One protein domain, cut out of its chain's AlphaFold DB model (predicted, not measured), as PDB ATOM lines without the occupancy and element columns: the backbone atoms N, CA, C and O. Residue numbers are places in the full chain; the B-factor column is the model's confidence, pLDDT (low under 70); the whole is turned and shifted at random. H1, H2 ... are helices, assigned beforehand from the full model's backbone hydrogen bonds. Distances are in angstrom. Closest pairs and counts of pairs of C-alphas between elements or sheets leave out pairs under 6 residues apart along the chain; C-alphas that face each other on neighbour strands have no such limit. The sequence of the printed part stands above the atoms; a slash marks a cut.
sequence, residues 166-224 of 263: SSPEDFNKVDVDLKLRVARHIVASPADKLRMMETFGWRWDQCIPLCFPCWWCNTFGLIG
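AT A GLANCE: This is residues 166 to 224 of the 263 residues of an uncharacterized protein of Coniophora puteana (strain RWD-64-598) (UniProt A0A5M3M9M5). H1, H2 and H3 zigzag, with H2 in the middle and H3 folding back from it as a helical hairpin; the last residues of H4 come near the last residues of H2 to make a corner, and H5 sits off at one end. The 59 printed residues, with five named helices and no named strand, are all helix in class. The whole is compact, radius of gyration 11.7 A, spanning 33 by 27 by 19 A.

HOW THE PARTS SIT: H2, residues 176 to 187, touches H3, residues 190 to 200, with residues 185 to 186 alone, opposite ways at a shallow tilt of 26 degrees; closest C-alphas His 185 and Lys 193, 5.6 A. Close but not clearly touching H2 are H1, residues 168 to 173 (closest C-alphas Phe 171 and Lys 179, 6.5 A), and H4, residues 204 to 211, about perpendicular at 85 degrees (Ile 186 and Cys 211, 6.1 A). H5, residues 213 to 219, meets H4 only through their link. Every O i to N i+4 pair is within hydrogen-bond range in H1, H2 and H3, 2 of 4 in H4, 1 of 3 in H5 (O i to N i+3: 2 of 4).

IN THESE COORDINATES: H2 is 16.7 A long, from C-alpha 176 (196.875, 93.366, 125.851); H5 ends at C-alpha 219 (189.343, 90.233, 109.266).

THE WHOLE: The printed part has no cut; its four links are tight. Residues 205 and 208 to 224 have pLDDT under 70.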
ATOM      1  N   SER A 166     203.175  99.282 113.821       72.50
ATOM      2  CA  SER A 166     203.330  99.572 112.391       72.50
ATOM      3  C   SER A 166     202.774  98.469 111.491       72.50
ATOM      4  O   SER A 166     202.350  98.739 110.367       72.50
ATOM      5  N   SER A 167     202.732  97.232 111.997       74.81
ATOM      6  CA  SER A 167     202.251  96.055 111.276       74.81
ATOM      7  C   SER A 167     201.273  95.213 112.113       74.81
ATOM      8  O   SER A 167     201.289  95.269 113.348       74.81
ATOM      9  N   PRO A 168     200.434  94.385 111.465       71.50
ATOM     10  CA  PRO A 168     199.615  93.370 112.133       71.50
ATOM     11  C   PRO A 168     200.394  92.400 113.025       71.50
ATOM     12  O   PRO A 168     199.921  91.986 114.084       71.50
ATOM     13  N   GLU A 169     201.593  92.021 112.587       76.25
ATOM     14  CA  GLU A 169     202.464  91.121 113.335       76.25
ATOM     15  C   GLU A 169     202.979  91.799 114.603       76.25
ATOM     16  O   GLU A 169     203.001  91.170 115.662       76.25
ATOM     17  N   ASP A 170     203.312  93.090 114.521       72.19
ATOM     18  CA  ASP A 170     203.681  93.888 115.690       72.19
ATOM     19  C   ASP A 170     202.501  94.010 116.646       72.19
ATOM     20  O   ASP A 170     202.672  93.747 117.831       72.19
ATOM     21  N   PHE A 171     201.293  94.309 116.142       78.19
ATOM     22  CA  PHE A 171     200.079  94.399 116.960       78.19
ATOM     23  C   PHE A 171     199.872  93.140 117.806       78.19
ATOM     24  O   PHE A 171     199.582  93.239 118.995       78.19
ATOM     25  N   ASN A 172     200.088  91.953 117.232       77.56
ATOM     26  CA  ASN A 172     199.944  90.685 117.946       77.56
ATOM     27  C   ASN A 172     201.032  90.434 119.002       77.56
ATOM     28  O   ASN A 172     200.757  89.740 119.983       77.56
ATOM     29  N   LYS A 173     202.220  91.024 118.851       75.62
ATOM     30  CA  LYS A 173     203.337  90.920 119.807       75.62
ATOM     31  C   LYS A 173     203.220  91.889 120.986       75.62
ATOM     32  O   LYS A 173     203.943  91.744 121.965       75.62
ATOM     33  N   VAL A 174     202.319  92.864 120.908       76.25
ATOM     34  CA  VAL A 174     202.148  93.886 121.943       76.25
ATOM     35  C   VAL A 174     201.308  93.387 123.136       76.25
ATOM     36  O   VAL A 174     200.467  92.491 123.000       76.25
ATOM     37  N   ASP A 175     201.521  93.989 124.310       80.00
ATOM     38  CA  ASP A 175     200.688  93.831 125.507       80.00
ATOM     39  C   ASP A 175     199.189  94.072 125.234       80.00
ATOM     40  O   ASP A 175     198.786  94.885 124.396       80.00
ATOM     41  N   VAL A 176     198.346  93.359 125.990       81.31
ATOM     42  CA  VAL A 176     196.875  93.366 125.851       81.31
ATOM     43  C   VAL A 176     196.291  94.772 125.984       81.31
ATOM     44  O   VAL A 176     195.363  95.128 125.260       81.31
ATOM     45  N   ASP A 177     196.842  95.587 126.878       81.31
ATOM     46  CA  ASP A 177     196.331  96.934 127.107       81.31
ATOM     47  C   ASP A 177     196.583  97.851 125.901       81.31
ATOM     48  O   ASP A 177     195.661  98.495 125.402       81.31
ATOM     49  N   LEU A 178     197.794  97.836 125.331       81.69
ATOM     50  CA  LEU A 178     198.089  98.612 124.124       81.69
ATOM     51  C   LEU A 178     197.291  98.088 122.915       81.69
ATOM     52  O   LEU A 178     196.792  98.898 122.135       81.69
ATOM     53  N   LYS A 179     197.037  96.773 122.812       84.06
ATOM     54  CA  LYS A 179     196.098  96.215 121.816       84.06
ATOM     55  C   LYS A 179     194.695  96.815 121.940       84.06
ATOM     56  O   LYS A 179     194.111  97.218 120.935       84.06
ATOM     57  N   LEU A 180     194.158  96.913 123.157       84.06
ATOM     58  CA  LEU A 180     192.844  97.513 123.411       84.06
ATOM     59  C   LEU A 180     192.829  99.014 123.107       84.06
ATOM     60  O   LEU A 180     191.863  99.504 122.519       84.06
ATOM     61  N   ARG A 181     193.891  99.749 123.463       85.38
ATOM     62  CA  ARG A 181     194.031 101.180 123.138       85.38
ATOM     63  C   ARG A 181     194.049 101.402 121.624       85.38
ATOM     64  O   ARG A 181     193.324 102.260 121.122       85.38
ATOM     65  N   VAL A 182     194.824 100.601 120.895       85.12
ATOM     66  CA  VAL A 182     194.928 100.648 119.429       85.12
ATOM     67  C   VAL A 182     193.592 100.282 118.775       85.12
ATOM     68  O   VAL A 182     193.127 101.012 117.903       85.12
ATOM     69  N   ALA A 183     192.914  99.228 119.241       83.81
ATOM     70  CA  ALA A 183     191.590  98.844 118.743       83.81
ATOM     71  C   ALA A 183     190.540  99.944 118.978       83.81
ATOM     72  O   ALA A 183     189.787 100.288 118.066       83.81
ATOM     73  N   ARG A 184     190.528 100.560 120.170       85.25
ATOM     74  CA  ARG A 184     189.668 101.715 120.472       85.25
ATOM     75  C   ARG A 184     189.956 102.885 119.538       85.25
ATOM     76  O   ARG A 184     189.018 103.494 119.042       85.25
ATOM     77  N   HIS A 185     191.225 103.167 119.258       86.44
ATOM     78  CA  HIS A 185     191.611 104.234 118.339       86.44
ATOM     79  C   HIS A 185     191.154 103.970 116.900       86.44
ATOM     80  O   HIS A 185     190.713 104.891 116.223       86.44
ATOM     81  N   ILE A 186     191.188 102.723 116.426       83.81
ATOM     82  CA  ILE A 186     190.726 102.382 115.071       83.81
ATOM     83  C   ILE A 186     189.218 102.651 114.919       83.81
ATOM     84  O   ILE A 186     188.807 103.233 113.910       83.81
ATOM     85  N   VAL A 187     188.417 102.297 115.931       84.44
ATOM     86  CA  VAL A 187     186.941 102.422 115.928       84.44
ATOM     87  C   VAL A 187     186.447 103.819 116.321       84.44
ATOM     88  O   VAL A 187     185.309 104.179 116.026       84.44
ATOM     89  N   ALA A 188     187.281 104.616 116.987       86.00
ATOM     90  CA  ALA A 188     186.914 105.932 117.495       86.00
ATOM     91  C   ALA A 188     186.475 106.916 116.394       86.00
ATOM     92  O   ALA A 188     186.876 106.822 115.231       86.00
ATOM     93  N   SER A 189     185.675 107.915 116.780       85.56
ATOM     94  CA  SER A 189     185.324 109.034 115.900       85.56
ATOM     95  C   SER A 189     186.577 109.852 115.528       85.56
ATOM     96  O   SER A 189     187.541 109.858 116.292       85.56
ATOM     97  N   PRO A 190     186.607 110.590 114.402       82.06
ATOM     98  CA  PRO A 190     187.780 111.385 114.015       82.06
ATOM     99  C   PRO A 190     188.251 112.377 115.094       82.06
ATOM    100  O   PRO A 190     189.452 112.562 115.275       82.06
ATOM    101  N   ALA A 191     187.318 112.971 115.849       83.00
ATOM    102  CA  ALA A 191     187.633 113.861 116.967       83.00
ATOM    103  C   ALA A 191     188.248 113.099 118.154       83.00
ATOM    104  O   ALA A 191     189.228 113.546 118.749       83.00
ATOM    105  N   ASP A 192     187.717 111.914 118.465       84.38
ATOM    106  CA  ASP A 192     188.262 111.051 119.514       84.38
ATOM    107  C   ASP A 192     189.627 110.468 119.139       84.38
ATOM    108  O   ASP A 192     190.482 110.330 120.012       84.38
ATOM    109  N   LYS A 193     189.871 110.179 117.854       83.19
ATOM    110  CA  LYS A 193     191.174 109.714 117.357       83.19
ATOM    111  C   LYS A 193     192.274 110.730 117.636       83.19
ATOM    112  O   LYS A 193     193.302 110.344 118.184       83.19
ATOM    113  N   LEU A 194     192.034 112.007 117.329       81.38
ATOM    114  CA  LEU A 194     192.977 113.097 117.606       81.38
ATOM    115  C   LEU A 194     193.245 113.238 119.110       81.38
ATOM    116  O   LEU A 194     194.401 113.265 119.525       81.38
ATOM    117  N   ARG A 195     192.192 113.206 119.940       84.62
ATOM    118  CA  ARG A 195     192.335 113.245 121.405       84.62
ATOM    119  C   ARG A 195     193.149 112.063 121.936       84.62
ATOM    120  O   ARG A 195     193.991 112.238 122.811       84.62
ATOM    121  N   MET A 196     192.907 110.855 121.427       82.06
ATOM    122  CA  MET A 196     193.665 109.663 121.814       82.06
ATOM    123  C   MET A 196     195.131 109.769 121.384       82.06
ATOM    124  O   MET A 196     196.006 109.419 122.168       82.06
ATOM    125  N   MET A 197     195.415 110.293 120.190       80.44
ATOM    126  CA  MET A 197     196.791 110.511 119.739       80.44
ATOM    127  C   MET A 197     197.546 111.487 120.642       80.44
ATOM    128  O   MET A 197     198.671 111.192 121.029       80.44
ATOM    129  N   GLU A 198     196.919 112.596 121.044       82.12
ATOM    130  CA  GLU A 198     197.510 113.532 122.010       82.12
ATOM    131  C   GLU A 198     197.713 112.882 123.384       82.12
ATOM    132  O   GLU A 198     198.764 113.043 123.998       82.12
ATOM    133  N   THR A 199     196.733 112.101 123.847       82.69
ATOM    134  CA  THR A 199     196.771 111.452 125.169       82.69
ATOM    135  C   THR A 199     197.867 110.390 125.262       82.69
ATOM    136  O   THR A 199     198.522 110.268 126.295       82.69
ATOM    137  N   PHE A 200     198.068 109.612 124.198       78.75
ATOM    138  CA  PHE A 200     199.040 108.516 124.161       78.75
ATOM    139  C   PHE A 200     200.364 108.898 123.478       78.75
ATOM    140  O   PHE A 200     201.261 108.066 123.379       78.75
ATOM    141  N   GLY A 201     200.506 110.148 123.024       73.81
ATOM    142  CA  GLY A 201     201.717 110.647 122.370       73.81
ATOM    143  C   GLY A 201     201.983 110.048 120.984       73.81
ATOM    144  O   GLY A 201     203.125 110.060 120.522       73.81
ATOM    145  N   TRP A 202     200.959 109.513 120.317       83.38
ATOM    146  CA  TRP A 202     201.104 108.876 119.008       83.38
ATOM    147  C   TRP A 202     201.192 109.911 117.890       83.38
ATOM    148  O   TRP A 202     200.421 110.872 117.832       83.38
ATOM    149  N   ARG A 203     202.118 109.697 116.953       77.12
ATOM    150  CA  ARG A 203     202.253 110.558 115.773       77.12
ATOM    151  C   ARG A 203     201.253 110.150 114.699       77.12
ATOM    152  O   ARG A 203     201.056 108.962 114.463       77.12
ATOM    153  N   TRP A 204     200.698 111.133 113.988       71.19
ATOM    154  CA  TRP A 204     199.779 110.905 112.864       71.19
ATOM    155  C   TRP A 204     200.333 109.895 111.859       71.19
ATOM    156  O   TRP A 204     199.657 108.922 111.539       71.19
ATOM    157  N   ASP A 205     201.595 110.065 111.470       69.12
ATOM    158  CA  ASP A 205     202.258 109.216 110.478       69.12
ATOM    159  C   ASP A 205     202.342 107.739 110.900       69.12
ATOM    160  O   ASP A 205     202.347 106.850 110.052       69.12
ATOM    161  N   GLN A 206     202.365 107.464 112.208       72.19
ATOM    162  CA  GLN A 206     202.434 106.106 112.753       72.19
ATOM    163  C   GLN A 206     201.065 105.409 112.774       72.19
ATOM    164  O   GLN A 206     201.013 104.184 112.739       72.19
ATOM    165  N   CYS A 207     199.961 106.162 112.812       70.00
ATOM    166  CA  CYS A 207     198.599 105.620 112.906       70.00
ATOM    167  C   CYS A 207     197.969 105.294 111.537       70.00
ATOM    168  O   CYS A 207     196.995 104.542 111.462       70.00
ATOM    169  N   ILE A 208     198.534 105.826 110.448       67.62
ATOM    170  CA  ILE A 208     198.100 105.604 109.058       67.62
ATOM    171  C   ILE A 208     198.022 104.113 108.653       67.62
ATOM    172  O   ILE A 208     196.986 103.723 108.105       67.62
ATOM    173  N   PRO A 209     199.037 103.256 108.896       61.53
ATOM    174  CA  PRO A 209     199.068 101.903 108.335       61.53
ATOM    175  C   PRO A 209     197.936 100.986 108.822       61.53
ATOM    176  O   PRO A 209     197.505 100.117 108.067       61.53
ATOM    177  N   LEU A 210     197.401 101.198 110.031       61.91
ATOM    178  CA  LEU A 210     196.281 100.405 110.571       61.91
ATOM    179  C   LEU A 210     194.908 101.084 110.412       61.91
ATOM    180  O   LEU A 210     193.885 100.453 110.670       61.91
ATOM    181  N   CYS A 211     194.862 102.350 109.978       60.91
ATOM    182  CA  CYS A 211     193.614 103.098 109.776       60.91
ATOM    183  C   CYS A 211     192.996 102.919 108.380       60.91
ATOM    184  O   CYS A 211     191.880 103.396 108.154       60.91
ATOM    185  N   PHE A 212     193.677 102.257 107.437       54.47
ATOM    186  CA  PHE A 212     193.105 102.043 106.109       54.47
ATOM    187  C   PHE A 212     191.970 100.998 106.139       54.47
ATOM    188  O   PHE A 212     192.155  99.903 106.677       54.47
ATOM    189  N   PRO A 213     190.801 101.286 105.522       48.75
ATOM    190  CA  PRO A 213     189.593 100.459 105.650       48.75
ATOM    191  C   PRO A 213     189.721  99.029 105.110       48.75
ATOM    192  O   PRO A 213     188.867  98.191 105.378       48.75
ATOM    193  N   CYS A 214     190.758  98.727 104.328       45.62
ATOM    194  CA  CYS A 214     190.874  97.443 103.645       45.62
ATOM    195  C   CYS A 214     191.233  96.270 104.570       45.62
ATOM    196  O   CYS A 214     191.009  95.125 104.183       45.62
ATOM    197  N   TRP A 215     191.750  96.513 105.782       46.25
ATOM    198  CA  TRP A 215     192.204  95.423 106.654       46.25
ATOM    199  C   TRP A 215     191.112  94.910 107.603       46.25
ATOM    200  O   TRP A 215     190.828  93.715 107.615       46.25
ATOM    201  N   TRP A 216     190.403  95.801 108.305       47.25
ATOM    202  CA  TRP A 216     189.288  95.415 109.188       47.25
ATOM    203  C   TRP A 216     188.117  94.759 108.439       47.25
ATOM    204  O   TRP A 216     187.505  93.826 108.963       47.25
ATOM    205  N   CYS A 217     187.848  95.167 107.194       46.97
ATOM    206  CA  CYS A 217     186.846  94.514 106.347       46.97
ATOM    207  C   CYS A 217     187.216  93.061 106.002       46.97
ATOM    208  O   CYS A 217     186.326  92.220 105.882       46.97
ATOM    209  N   ASN A 218     188.514  92.744 105.904       42.94
ATOM    210  CA  ASN A 218     189.000  91.398 105.591       42.94
ATOM    211  C   ASN A 218     189.047  90.482 106.825       42.94
ATOM    212  O   ASN A 218     188.835  89.280 106.700       42.94
ATOM    213  N   THR A 219     189.292  91.028 108.022       50.12
ATOM    214  CA  THR A 219     189.343  90.233 109.266       50.12
ATOM    215  C   THR A 219     187.956  89.961 109.865       50.12
ATOM    216  O   THR A 219     187.779  88.944 110.527       50.12
ATOM    217  N   PHE A 220     186.963  90.825 109.613       49.12
ATOM    218  CA  PHE A 220     185.592  90.688 110.139       49.12
ATOM    219  C   PHE A 220     184.519  90.386 109.075       49.12
ATOM    220  O   PHE A 220     183.332  90.368 109.393       49.12
ATOM    221  N   GLY A 221     184.902  90.116 107.822       40.59
ATOM    222  CA  GLY A 221     183.974  89.637 106.790       40.59
ATOM    223  C   GLY A 221     182.936  90.659 106.307       40.59
ATOM    224  O   GLY A 221     181.888  90.268 105.797       40.59
ATOM    225  N   LEU A 222     183.204  91.961 106.434       40.44
ATOM    226  CA  LEU A 222     182.344  93.014 105.884       40.44
ATOM    227  C   LEU A 222     182.789  93.342 104.454       40.44
ATOM    228  O   LEU A 222     183.528  94.293 104.203       40.44
ATOM    229  N   ILE A 223     182.353  92.513 103.506       38.62
ATOM    230  CA  ILE A 223     182.518  92.764 102.073       38.62
ATOM    231  C   ILE A 223     181.398  93.694 101.608       38.62
ATOM    232  O   ILE A 223     180.222  93.347 101.687       38.62
ATOM    233  N   GLY A 224     181.785  94.829 101.028       39.78
ATOM    234  CA  GLY A 224     180.952  95.550 100.073       39.78
ATOM    235  C   GLY A 224     180.913  97.049 100.307       39.78
ATOM    236  O   GLY A 224     180.081  97.519 101.067       39.78
TER     237      GLY A 224